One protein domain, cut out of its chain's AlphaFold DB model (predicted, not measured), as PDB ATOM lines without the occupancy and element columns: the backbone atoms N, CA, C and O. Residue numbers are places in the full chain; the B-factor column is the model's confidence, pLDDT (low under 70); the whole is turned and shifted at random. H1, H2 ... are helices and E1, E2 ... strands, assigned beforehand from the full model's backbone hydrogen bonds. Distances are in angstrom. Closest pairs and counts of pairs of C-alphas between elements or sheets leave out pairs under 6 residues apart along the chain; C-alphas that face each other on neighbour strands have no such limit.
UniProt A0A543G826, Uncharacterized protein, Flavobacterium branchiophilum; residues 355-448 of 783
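What this domain is: This is residues 355 to 448 of the 783 residues of an uncharacterized protein of Flavobacterium branchiophilum (UniProt A0A543G826). A long hairpin of two strands, E1 and E2, with the short E3 added beside E2, makes a narrow sheet; the long helix H3 packs over E2 along the strands, and the short H1 packs on edge strand E1. The printed part has 94 residues, with three named helices and three named strands in the order H1 H2 E1 E2 E3 H3. The sheet, E1 - E2 - E3, is antiparallel, and the class is mixed, helices and strands. The whole is compact, with a radius of gyration of the C-alphas of 13.3 A, but elongated, spanning 40 by 25 by 20 A.

Where its parts are: E1 is residues 383 to 392, 28.4 A long, and E2 is 395 to 404, 29.2 A; E3 is 424 to 426. H3, residues 430 to 447, is 25.5 A long, from C-alpha 430 at (19.243, 39.009, 25.580) to C-alpha 447 at (36.856, 32.636, 42.860). H1 is residues 363 to 370, beginning at C-alpha 363 (19.252, 48.640, 29.353), and H2 is 379 to 382.

How they stand to each other: E1, E2 and E3 form a meander, each strand the antiparallel neighbour of the one before. In the hairpin of E1 and E2, N 388 and O 399 are 3.0 A apart, within hydrogen-bond range; in that of E2 and E3, N 398 and O 426 are 2.8 A apart. H3 is on the sheet at a height of 8.9 A, over E2, at 24 degrees to it on the local plane. H1 is on the sheet; its closest C-alphas to E1 are Gly 369 and Ala 385, 6.1 A. H2 only grazes the sheet and touches H3 residues 441 to 445, closest C-alphas Ala 380 and Ala 445, 5.7 A. Every O i to N i+4 pair is within hydrogen-bond range in H1 and H3; H2 is too short for one.

The domain as a whole: The C-alphas farthest apart, of Thr 377 and Lys 393, are 42.6 A apart. The printed part has no cut. The link from E2 to E3, residues 405 to 423, is long. Mean pLDDT of the printed part is 74.2; residues under 70 include 369 to 384 and 403 to 413.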
ATOM      1  N   TYR A 355      25.509  38.176   8.582       92.94
ATOM      2  CA  TYR A 355      25.703  38.924   9.811       92.94
ATOM      3  C   TYR A 355      24.916  40.237   9.819       92.94
ATOM      4  O   TYR A 355      25.050  41.088   8.937       92.94
ATOM      5  N   GLU A 356      24.166  40.435  10.893       90.06
ATOM      6  CA  GLU A 356      23.429  41.647  11.204       90.06
ATOM      7  C   GLU A 356      23.770  42.091  12.630       90.06
ATOM      8  O   GLU A 356      23.700  41.307  13.580       90.06
ATOM      9  N   LYS A 357      24.131  43.368  12.800       85.88
ATOM     10  CA  LYS A 357      24.283  43.952  14.135       85.88
ATOM     11  C   LYS A 357      22.900  44.280  14.685       85.88
ATOM     12  O   LYS A 357      22.193  45.101  14.106       85.88
ATOM     13  N   LEU A 358      22.558  43.698  15.828       86.81
ATOM     14  CA  LEU A 358      21.288  43.950  16.492       86.81
ATOM     15  C   LEU A 358      21.417  45.089  17.507       86.81
ATOM     16  O   LEU A 358      22.492  45.372  18.046       86.81
ATOM     17  N   ARG A 359      20.298  45.770  17.757       82.38
ATOM     18  CA  ARG A 359      20.185  46.742  18.842       82.38
ATOM     19  C   ARG A 359      19.904  45.995  20.144       82.38
ATOM     20  O   ARG A 359      19.112  45.065  20.147       82.38
ATOM     21  N   LEU A 360      20.557  46.419  21.223       81.56
ATOM     22  CA  LEU A 360      20.217  45.979  22.573       81.56
ATOM     23  C   LEU A 360      19.008  46.768  23.065       81.56
ATOM     24  O   LEU A 360      19.082  47.999  23.151       81.56
ATOM     25  N   GLU A 361      17.925  46.070  23.387       81.88
ATOM     26  CA  GLU A 361      16.728  46.682  23.970       81.88
ATOM     27  C   GLU A 361      16.775  46.657  25.509       81.88
ATOM     28  O   GLU A 361      16.212  47.535  26.167       81.88
ATOM     29  N   ASN A 362      17.502  45.710  26.114       79.06
ATOM     30  CA  ASN A 362      17.677  45.623  27.561       79.06
ATOM     31  C   ASN A 362      18.769  46.578  28.074       79.06
ATOM     32  O   ASN A 362      19.973  46.362  27.899       79.06
ATOM     33  N   THR A 363      18.349  47.623  28.791       78.19
ATOM     34  CA  THR A 363      19.252  48.640  29.353       78.19
ATOM     35  C   THR A 363      20.220  48.085  30.397       78.19
ATOM     36  O   THR A 363      21.324  48.604  30.509       78.19
ATOM     37  N   ALA A 364      19.882  46.998  31.100       76.62
ATOM     38  CA  ALA A 364      20.799  46.378  32.061       76.62
ATOM     39  C   ALA A 364      22.056  45.821  31.372       76.62
ATOM     40  O   ALA A 364      23.152  45.892  31.921       76.62
ATOM     41  N   ILE A 365      21.924  45.323  30.136       73.31
ATOM     42  CA  ILE A 365      23.058  44.846  29.329       73.31
ATOM     43  C   ILE A 365      23.904  46.019  28.833       73.31
ATOM     44  O   ILE A 365      25.133  45.950  28.796       73.31
ATOM     45  N   TYR A 366      23.252  47.128  28.499       68.19
ATOM     46  CA  TYR A 366      23.936  48.357  28.124       68.19
ATOM     47  C   TYR A 366      24.768  48.935  29.280       68.19
ATOM     48  O   TYR A 366      25.900  49.375  29.068       68.19
ATOM     49  N   ASP A 367      24.246  48.860  30.504       70.31
ATOM     50  CA  ASP A 367      24.945  49.280  31.718       70.31
ATOM     51  C   ASP A 367      26.149  48.385  32.034       70.31
ATOM     52  O   ASP A 367      27.157  48.889  32.520       70.31
ATOM     53  N   ILE A 368      26.112  47.093  31.685       71.81
ATOM     54  CA  ILE A 368      27.289  46.214  31.781       71.81
ATOM     55  C   ILE A 368      28.432  46.725  30.887       71.81
ATOM     56  O   ILE A 368      29.578  46.771  31.325       71.81
ATOM     57  N   GLY A 369      28.125  47.141  29.653       57.88
ATOM     58  CA  GLY A 369      29.124  47.673  28.715       57.88
ATOM     59  C   GLY A 369      29.599  49.100  29.029       57.88
ATOM     60  O   GLY A 369      30.642  49.521  28.532       57.88
ATOM     61  N   LYS A 370      28.847  49.864  29.836       56.88
ATOM     62  CA  LYS A 370      29.175  51.247  30.230       56.88
ATOM     63  C   LYS A 370      29.840  51.372  31.593       56.88
ATOM     64  O   LYS A 370      30.653  52.276  31.785       56.88
ATOM     65  N   ASN A 371      29.480  50.518  32.541       47.62
ATOM     66  CA  ASN A 371      29.993  50.600  33.893       47.62
ATOM     67  C   ASN A 371      31.394  49.990  33.962       47.62
ATOM     68  O   ASN A 371      31.576  48.785  34.103       47.62
ATOM     69  N   THR A 372      32.401  50.861  33.994       44.03
ATOM     70  CA  THR A 372      33.456  50.733  35.005       44.03
ATOM     71  C   THR A 372      32.761  50.621  36.359       44.03
ATOM     72  O   THR A 372      32.302  51.639  36.874       44.03
ATOM     73  N   VAL A 373      32.584  49.412  36.897       38.25
ATOM     74  CA  VAL A 373      31.882  49.195  38.174       38.25
ATOM     75  C   VAL A 373      32.756  49.697  39.326       38.25
ATOM     76  O   VAL A 373      33.361  48.943  40.077       38.25
ATOM     77  N   ALA A 374      32.804  51.013  39.486       37.41
ATOM     78  CA  ALA A 374      33.390  51.690  40.623       37.41
ATOM     79  C   ALA A 374      32.437  51.628  41.826       37.41
ATOM     80  O   ALA A 374      31.989  52.665  42.286       37.41
ATOM     81  N   GLU A 375      32.094  50.434  42.326       34.62
ATOM     82  CA  GLU A 375      31.281  50.323  43.555       34.62
ATOM     83  C   GLU A 375      31.706  49.218  44.534       34.62
ATOM     84  O   GLU A 375      31.017  48.952  45.513       34.62
ATOM     85  N   SER A 376      32.887  48.614  44.381       38.81
ATOM     86  CA  SER A 376      33.521  47.959  45.533       38.81
ATOM     87  C   SER A 376      35.029  47.873  45.360       38.81
ATOM     88  O   SER A 376      35.525  47.680  44.253       38.81
ATOM     89  N   THR A 377      35.755  47.948  46.469       43.00
ATOM     90  CA  THR A 377      37.204  47.719  46.598       43.00
ATOM     91  C   THR A 377      37.624  46.263  46.312       43.00
ATOM     92  O   THR A 377      38.690  45.822  46.733       43.00
ATOM     93  N   THR A 378      36.801  45.496  45.586       51.09
ATOM     94  CA  THR A 378      37.042  44.091  45.238       51.09
ATOM     95  C   THR A 378      37.403  43.930  43.761       51.09
ATOM     96  O   THR A 378      37.070  44.763  42.917       51.09
ATOM     97  N   TYR A 379      38.054  42.811  43.431       49.59
ATOM     98  CA  TYR A 379      38.411  42.392  42.070       49.59
ATOM     99  C   TYR A 379      37.266  42.543  41.048       49.59
ATOM    100  O   TYR A 379      37.486  42.986  39.921       49.59
ATOM    101  N   ALA A 380      36.023  42.262  41.460       49.38
ATOM    102  CA  ALA A 380      34.834  42.377  40.615       49.38
ATOM    103  C   ALA A 380      34.518  43.825  40.183       49.38
ATOM    104  O   ALA A 380      33.917  44.023  39.131       49.38
ATOM    105  N   GLY A 381      34.945  44.836  40.952       52.94
ATOM    106  CA  GLY A 381      34.805  46.252  40.586       52.94
ATOM    107  C   GLY A 381      35.781  46.709  39.492       52.94
ATOM    108  O   GLY A 381      35.553  47.702  38.810       52.94
ATOM    109  N   SER A 382      36.861  45.954  39.269       52.66
ATOM    110  CA  SER A 382      37.858  46.247  38.225       52.66
ATOM    111  C   SER A 382      37.604  45.496  36.912       52.66
ATOM    112  O   SER A 382      38.364  45.657  35.951       52.66
ATOM    113  N   MET A 383      36.550  44.675  36.859       59.25
ATOM    114  CA  MET A 383      36.154  43.942  35.662       59.25
ATOM    115  C   MET A 383      35.436  44.852  34.671       59.25
ATOM    116  O   MET A 383      34.492  45.561  35.017       59.25
ATOM    117  N   LYS A 384      35.856  44.767  33.415       67.38
ATOM    118  CA  LYS A 384      35.163  45.300  32.250       67.38
ATOM    119  C   LYS A 384      34.787  44.154  31.317       67.38
ATOM    120  O   LYS A 384      35.372  43.071  31.352       67.38
ATOM    121  N   ALA A 385      33.802  44.401  30.467       74.75
ATOM    122  CA  ALA A 385      33.458  43.485  29.397       74.75
ATOM    123  C   ALA A 385      33.175  44.266  28.121       74.75
ATOM    124  O   ALA A 385      32.386  45.211  28.126       74.75
ATOM    125  N   PHE A 386      33.778  43.829  27.020       79.19
ATOM    126  CA  PHE A 386      33.288  44.202  25.703       79.19
ATOM    127  C   PHE A 386      32.102  43.309  25.352       79.19
ATOM    128  O   PHE A 386      32.175  42.081  25.472       79.19
ATOM    129  N   ILE A 387      31.016  43.948  24.916       83.31
ATOM    130  CA  ILE A 387      29.778  43.285  24.524       83.31
ATOM    131  C   ILE A 387      29.313  43.850  23.182       83.31
ATOM    132  O   ILE A 387      29.113  45.058  23.041       83.31
ATOM    133  N   SER A 388      29.083  42.972  22.206       85.06
ATOM    134  CA  SER A 388      28.386  43.321  20.965       85.06
ATOM    135  C   SER A 388      27.326  42.280  20.642       85.06
ATOM    136  O   SER A 388      27.614  41.089  20.634       85.06
ATOM    137  N   TYR A 389      26.114  42.737  20.341       89.12
ATOM    138  CA  TYR A 389      24.978  41.878  20.026       89.12
ATOM    139  C   TYR A 389      24.742  41.818  18.517       89.12
ATOM    140  O   TYR A 389      24.782  42.841  17.824       89.12
ATOM    141  N   GLY A 390      24.535  40.615  17.998       91.50
ATOM    142  CA  GLY A 390      24.350  40.380  16.575       91.50
ATOM    143  C   GLY A 390      23.578  39.103  16.290       91.50
ATOM    144  O   GLY A 390      23.189  38.363  17.190       91.50
ATOM    145  N   LYS A 391      23.349  38.860  15.007       93.38
ATOM    146  CA  LYS A 391      22.689  37.667  14.491       93.38
ATOM    147  C   LYS A 391      23.326  37.261  13.177       93.38
ATOM    148  O   LYS A 391      23.790  38.109  12.426       93.38
ATOM    149  N   ASP A 392      23.348  35.966  12.909       94.81
ATOM    150  CA  ASP A 392      23.664  35.405  11.598       94.81
ATOM    151  C   ASP A 392      22.677  34.267  11.268       94.81
ATOM    152  O   ASP A 392      21.667  34.079  11.960       94.81
ATOM    153  N   LYS A 393      22.943  33.480  10.219       93.56
ATOM    154  CA  LYS A 393      22.107  32.326   9.836       93.56
ATOM    155  C   LYS A 393      21.933  31.284  10.948       93.56
ATOM    156  O   LYS A 393      20.972  30.520  10.901       93.56
ATOM    157  N   ASN A 394      22.851  31.232  11.915       93.25
ATOM    158  CA  ASN A 394      22.823  30.297  13.037       93.25
ATOM    159  C   ASN A 394      22.076  30.871  14.256       93.25
ATOM    160  O   ASN A 394      21.978  30.198  15.279       93.25
ATOM    161  N   GLY A 395      21.535  32.091  14.156       93.75
ATOM    162  CA  GLY A 395      20.734  32.731  15.195       93.75
ATOM    163  C   GLY A 395      21.432  33.906  15.879       93.75
ATOM    164  O   GLY A 395      22.470  34.397  15.431       93.75
ATOM    165  N   GLU A 396      20.809  34.385  16.951       94.44
ATOM    166  CA  GLU A 396      21.291  35.503  17.769       94.44
ATOM    167  C   GLU A 396      22.523  35.109  18.588       94.44
ATOM    168  O   GLU A 396      22.694  33.951  18.988       94.44
ATOM    169  N   PHE A 397      23.408  36.075  18.818       94.25
ATOM    170  CA  PHE A 397      24.619  35.862  19.588       94.25
ATOM    171  C   PHE A 397      25.190  37.141  20.196       94.25
ATOM    172  O   PHE A 397      24.999  38.253  19.705       94.25
ATOM    173  N   PHE A 398      25.994  36.941  21.234       90.69
ATOM    174  CA  PHE A 398      26.807  37.960  21.870       90.69
ATOM    175  C   PHE A 398      28.286  37.699  21.613       90.69
ATOM    176  O   PHE A 398      28.783  36.607  21.872       90.69
ATOM    177  N   LEU A 399      29.001  38.722  21.157       88.31
ATOM    178  CA  LEU A 399      30.447  38.795  21.312       88.31
ATOM    179  C   LEU A 399      30.732  39.261  22.724       88.31
ATOM    180  O   LEU A 399      30.352  40.374  23.084       88.31
ATOM    181  N   PHE A 400      31.383  38.412  23.503       86.88
ATOM    182  CA  PHE A 400      31.729  38.681  24.886       86.88
ATOM    183  C   PHE A 400      33.235  38.540  25.064       86.88
ATOM    184  O   PHE A 400      33.791  37.478  24.799       86.88
ATOM    185  N   LYS A 401      33.893  39.610  25.510       82.56
ATOM    186  CA  LYS A 401      35.307  39.584  25.900       82.56
ATOM    187  C   LYS A 401      35.427  40.142  27.319       82.56
ATOM    188  O   LYS A 401      35.308  41.361  27.486       82.56
ATOM    189  N   PRO A 402      35.626  39.293  28.339       77.00
ATOM    190  CA  PRO A 402      35.892  39.757  29.692       77.00
ATOM    191  C   PRO A 402      37.348  40.222  29.807       77.00
ATOM    192  O   PRO A 402      38.253  39.545  29.317       77.00
ATOM    193  N   TYR A 403      37.581  41.355  30.469       69.62
ATOM    194  CA  TYR A 403      38.932  41.792  30.812       69.62
ATOM    195  C   TYR A 403      38.972  42.591  32.113       69.62
ATOM    196  O   TYR A 403      37.996  43.221  32.513       69.62
ATOM    197  N   VAL A 404      40.111  42.570  32.801       57.97
ATOM    198  CA  VAL A 404      40.321  43.316  34.048       57.97
ATOM    199  C   VAL A 404      41.263  44.471  33.752       57.97
ATOM    200  O   VAL A 404      42.324  44.279  33.170       57.97
ATOM    201  N   ASN A 405      40.867  45.682  34.145       54.00
ATOM    202  CA  ASN A 405      41.644  46.906  33.917       54.00
ATOM    203  C   ASN A 405      43.030  46.871  34.603       54.00
ATOM    204  O   ASN A 405      43.916  47.639  34.236       54.00
ATOM    205  N   ALA A 406      43.194  46.009  35.611       48.16
ATOM    206  CA  ALA A 406      44.419  45.796  36.367       48.16
ATOM    207  C   ALA A 406      44.925  44.351  36.172       48.16
ATOM    208  O   ALA A 406      44.370  43.413  36.740       48.16
ATOM    209  N   ALA A 407      46.008  44.228  35.405       47.44
ATOM    210  CA  ALA A 407      46.888  43.070  35.216       47.44
ATOM    211  C   ALA A 407      46.438  41.929  34.278       47.44
ATOM    212  O   ALA A 407      45.438  41.240  34.466       47.44
ATOM    213  N   GLU A 408      47.333  41.639  33.331       43.22
ATOM    214  CA  GLU A 408      47.375  40.457  32.462       43.22
ATOM    215  C   GLU A 408      47.538  39.127  33.239       43.22
ATOM    216  O   GLU A 408      47.483  38.057  32.641       43.22
ATOM    217  N   TRP A 409      47.740  39.167  34.565       47.56
ATOM    218  CA  TRP A 409      48.197  38.025  35.381       47.56
ATOM    219  C   TRP A 409      47.112  37.396  36.267       47.56
ATOM    220  O   TRP A 409      47.353  36.389  36.930       47.56
ATOM    221  N   CYS A 410      45.899  37.946  36.265       53.00
ATOM    222  CA  CYS A 410      44.817  37.486  37.128       53.00
ATOM    223  C   CYS A 410      43.770  36.726  36.308       53.00
ATOM    224  O   CYS A 410      42.778  37.281  35.841       53.00
ATOM    225  N   PHE A 411      43.990  35.430  36.092       57.75
ATOM    226  CA  PHE A 411      42.942  34.563  35.560       57.75
ATOM    227  C   PHE A 411      42.074  34.041  36.706       57.75
ATOM    228  O   PHE A 411      42.577  33.383  37.617       57.75
ATOM    229  N   VAL A 412      40.764  34.298  36.655       66.56
ATOM    230  CA  VAL A 412      39.804  33.637  37.545       66.56
ATOM    231  C   VAL A 412      39.192  32.476  36.782       66.56
ATOM    232  O   VAL A 412      38.402  32.680  35.863       66.56
ATOM    233  N   ALA A 413      39.575  31.256  37.157       68.19
ATOM    234  CA  ALA A 413      38.963  30.060  36.602       68.19
ATOM    235  C   ALA A 413      37.462  30.064  36.918       68.19
ATOM    236  O   ALA A 413      37.048  30.195  38.074       68.19
ATOM    237  N   THR A 414      36.653  29.924  35.873       73.44
ATOM    238  CA  THR A 414      35.204  29.763  35.977       73.44
ATOM    239  C   THR A 414      34.797  28.455  35.316       73.44
ATOM    240  O   THR A 414      35.481  27.951  34.422       73.44
ATOM    241  N   SER A 415      33.652  27.923  35.724       81.88
ATOM    242  CA  SER A 415      33.021  26.737  35.151       81.88
ATOM    243  C   SER A 415      32.701  26.871  33.656       81.88
ATOM    244  O   SER A 415      32.438  25.867  32.998       81.88
ATOM    245  N   PHE A 416      32.752  28.088  33.105       83.12
ATOM    246  CA  PHE A 416      32.509  28.374  31.692       83.12
ATOM    247  C   PHE A 416      33.730  28.145  30.788       83.12
ATOM    248  O   PHE A 416      33.569  28.067  29.575       83.12
ATOM    249  N   GLY A 417      34.936  28.011  31.350       77.94
ATOM    250  CA  GLY A 417      36.129  27.581  30.608       77.94
ATOM    251  C   GLY A 417      36.776  28.615  29.673       77.94
ATOM    252  O   GLY A 417      37.735  28.266  28.989       77.94
ATOM    253  N   PHE A 418      36.303  29.862  29.646       76.81
ATOM    254  CA  PHE A 418      36.896  30.936  28.833       76.81
ATOM    255  C   PHE A 418      38.201  31.450  29.442       76.81
ATOM    256  O   PHE A 418      38.318  31.509  30.668       76.81
ATOM    257  N   LYS A 419      39.157  31.874  28.610       72.19
ATOM    258  CA  LYS A 419      40.388  32.561  29.032       72.19
ATOM    259  C   LYS A 419      40.145  34.067  29.200       72.19
ATOM    260  O   LYS A 419      39.268  34.652  28.570       72.19
ATOM    261  N   ASN A 420      40.941  34.723  30.047       69.00
ATOM    262  CA  ASN A 420      40.901  36.188  30.154       69.00
ATOM    263  C   ASN A 420      41.290  36.821  28.805       69.00
ATOM    264  O   ASN A 420      42.168  36.289  28.125       69.00
ATOM    265  N   ASN A 421      40.660  37.937  28.428       72.06
ATOM    266  CA  ASN A 421      40.814  38.600  27.123       72.06
ATOM    267  C   ASN A 421      40.398  37.777  25.890       72.06
ATOM    268  O   ASN A 421      40.532  38.269  24.766       72.06
ATOM    269  N   GLU A 422      39.879  36.562  26.064       82.00
ATOM    270  CA  GLU A 422      39.362  35.767  24.958       82.00
ATOM    271  C   GLU A 422      38.038  36.347  24.463       82.00
ATOM    272  O   GLU A 422      37.159  36.708  25.247       82.00
ATOM    273  N   VAL A 423      37.906  36.447  23.144       84.31
ATOM    274  CA  VAL A 423      36.648  36.823  22.505       84.31
ATOM    275  C   VAL A 423      35.842  35.553  22.311       84.31
ATOM    276  O   VAL A 423      36.266  34.663  21.581       84.31
ATOM    277  N   VAL A 424      34.672  35.493  22.933       88.75
ATOM    278  CA  VAL A 424      33.783  34.335  22.875       88.75
ATOM    279  C   VAL A 424      32.505  34.706  22.133       88.75
ATOM    280  O   VAL A 424      31.920  35.765  22.380       88.75
ATOM    281  N   VAL A 425      32.053  33.823  21.240       91.31
ATOM    282  CA  VAL A 425      30.754  33.930  20.568       91.31
ATOM    283  C   VAL A 425      29.722  33.123  21.356       91.31
ATOM    284  O   VAL A 425      29.689  31.897  21.324       91.31
ATOM    285  N   LEU A 426      28.847  33.808  22.087       92.75
ATOM    286  CA  LEU A 426      27.808  33.186  22.905       92.75
ATOM    287  C   LEU A 426      26.480  33.188  22.149       92.75
ATOM    288  O   LEU A 426      25.840  34.230  22.033       92.75
ATOM    289  N   ARG A 427      26.042  32.025  21.656       93.62
ATOM    290  CA  ARG A 427      24.739  31.847  20.987       93.62
ATOM    291  C   ARG A 427      23.599  31.915  22.011       93.62
ATOM    292  O   ARG A 427      23.223  30.897  22.589       93.62
ATOM    293  N   LYS A 428      23.151  33.136  22.307       93.75
ATOM    294  CA  LYS A 428      22.180  33.486  23.351       93.75
ATOM    295  C   LYS A 428      21.345  34.684  22.911       93.75
ATOM    296  O   LYS A 428      21.888  35.603  22.298       93.75
ATOM    297  N   ASN A 429      20.069  34.700  23.286       91.81
ATOM    298  CA  ASN A 429      19.255  35.921  23.250       91.81
ATOM    299  C   ASN A 429      19.562  36.830  24.462       91.81
ATOM    300  O   ASN A 429      20.328  36.460  25.356       91.81
ATOM    301  N   GLU A 430      18.969  38.027  24.514       91.19
ATOM    302  CA  GLU A 430      19.243  39.009  25.580       91.19
ATOM    303  C   GLU A 430      18.978  38.474  27.002       91.19
ATOM    304  O   GLU A 430      19.773  38.717  27.913       91.19
ATOM    305  N   ALA A 431      17.890  37.724  27.213       90.38
ATOM    306  CA  ALA A 431      17.531  37.204  28.534       90.38
ATOM    307  C   ALA A 431      18.507  36.114  28.999       90.38
ATOM    308  O   ALA A 431      18.990  36.143  30.133       90.38
ATOM    309  N   GLU A 432      18.850  35.192  28.099       93.38
ATOM    310  CA  GLU A 432      19.815  34.120  28.354       93.38
ATOM    311  C   GLU A 432      21.224  34.662  28.612       93.38
ATOM    312  O   GLU A 432      21.969  34.102  29.421       93.38
ATOM    313  N   PHE A 433      21.612  35.737  27.918       91.69
ATOM    314  CA  PHE A 433      22.890  36.400  28.149       91.69
ATOM    315  C   PHE A 433      22.936  37.062  29.526       91.69
ATOM    316  O   PHE A 433      23.933  36.917  30.228       91.69
ATOM    317  N   LEU A 434      21.864  37.744  29.941       88.94
ATOM    318  CA  LEU A 434      21.815  38.393  31.250       88.94
ATOM    319  C   LEU A 434      21.895  37.370  32.397       88.94
ATOM    320  O   LEU A 434      22.658  37.565  33.341       88.94
ATOM    321  N   GLU A 435      21.174  36.251  32.291       90.56
ATOM    322  CA  GLU A 435      21.260  35.156  33.266       90.56
ATOM    323  C   GLU A 435      22.677  34.562  33.326       90.56
ATOM    324  O   GLU A 435      23.237  34.359  34.409       90.56
ATOM    325  N   PHE A 436      23.281  34.331  32.156       91.31
ATOM    326  CA  PHE A 436      24.672  33.905  32.056       91.31
ATOM    327  C   PHE A 436      25.615  34.899  32.747       91.31
ATOM    328  O   PHE A 436      26.440  34.479  33.559       91.31
ATOM    329  N   TYR A 437      25.485  36.198  32.461       86.06
ATOM    330  CA  TYR A 437      26.389  37.223  32.971       86.06
ATOM    331  C   TYR A 437      26.301  37.361  34.494       86.06
ATOM    332  O   TYR A 437      27.329  37.456  35.162       86.06
ATOM    333  N   GLU A 438      25.101  37.286  35.073       83.94
ATOM    334  CA  GLU A 438      24.924  37.307  36.529       83.94
ATOM    335  C   GLU A 438      25.546  36.083  37.210       83.94
ATOM    336  O   GLU A 438      26.181  36.199  38.265       83.94
ATOM    337  N   LYS A 439      25.425  34.898  36.600       86.00
ATOM    338  CA  LYS A 439      26.094  33.690  37.101       86.00
ATOM    339  C   LYS A 439      27.615  33.810  36.987       86.00
ATOM    340  O   LYS A 439      28.317  33.518  37.955       86.00
ATOM    341  N   TYR A 440      28.107  34.284  35.844       83.00
ATOM    342  CA  TYR A 440      29.523  34.543  35.596       83.00
ATOM    343  C   TYR A 440      30.104  35.523  36.622       83.00
ATOM    344  O   TYR A 440      31.092  35.209  37.280       83.00
ATOM    345  N   LYS A 441      29.446  36.661  36.852       76.62
ATOM    346  CA  LYS A 441      29.863  37.676  37.829       76.62
ATOM    347  C   LYS A 441      29.972  37.112  39.248       76.62
ATOM    348  O   LYS A 441      30.946  37.396  39.943       76.62
ATOM    349  N   LYS A 442      28.998  36.307  39.685       76.69
ATOM    350  CA  LYS A 442      29.023  35.665  41.012       76.69
ATOM    351  C   LYS A 442      30.161  34.662  41.145       76.69
ATOM    352  O   LYS A 442      30.830  34.644  42.173       76.69
ATOM    353  N   GLU A 443      30.383  33.844  40.119       76.62
ATOM    354  CA  GLU A 443      31.472  32.870  40.119       76.62
ATOM    355  C   GLU A 443      32.837  33.567  40.134       76.62
ATOM    356  O   GLU A 443      33.703  33.195  40.924       76.62
ATOM    357  N   VAL A 444      33.000  34.642  39.356       73.50
ATOM    358  CA  VAL A 444      34.224  35.443  39.393       73.50
ATOM    359  C   VAL A 444      34.422  36.089  40.761       73.50
ATOM    360  O   VAL A 444      35.510  35.981  41.305       73.50
ATOM    361  N   ALA A 445      33.398  36.684  41.376       68.94
ATOM    362  CA  ALA A 445      33.521  37.248  42.723       68.94
ATOM    363  C   ALA A 445      33.874  36.193  43.792       68.94
ATOM    364  O   ALA A 445      34.608  36.493  44.730       68.94
ATOM    365  N   ALA A 446      33.380  34.959  43.656       68.81
ATOM    366  CA  ALA A 446      33.642  33.870  44.599       68.81
ATOM    367  C   ALA A 446      35.036  33.231  44.447       68.81
ATOM    368  O   ALA A 446      35.578  32.704  45.431       68.81
ATOM    369  N   ASN A 447      35.578  33.253  43.226       68.56
ATOM    370  CA  ASN A 447      36.856  32.636  42.860       68.56
ATOM    371  C   ASN A 447      38.001  33.650  42.737       68.56
ATOM    372  O   ASN A 447      39.166  33.250  42.716       68.56
ATOM    373  N   ALA A 448      37.693  34.944  42.636       64.44
ATOM    374  CA  ALA A 448      38.689  35.996  42.586       64.44
ATOM    375  C   ALA A 448      39.525  35.993  43.858       64.44
ATOM    376  O   ALA A 448      38.994  35.889  44.964       64.44
TER     377      ALA A 448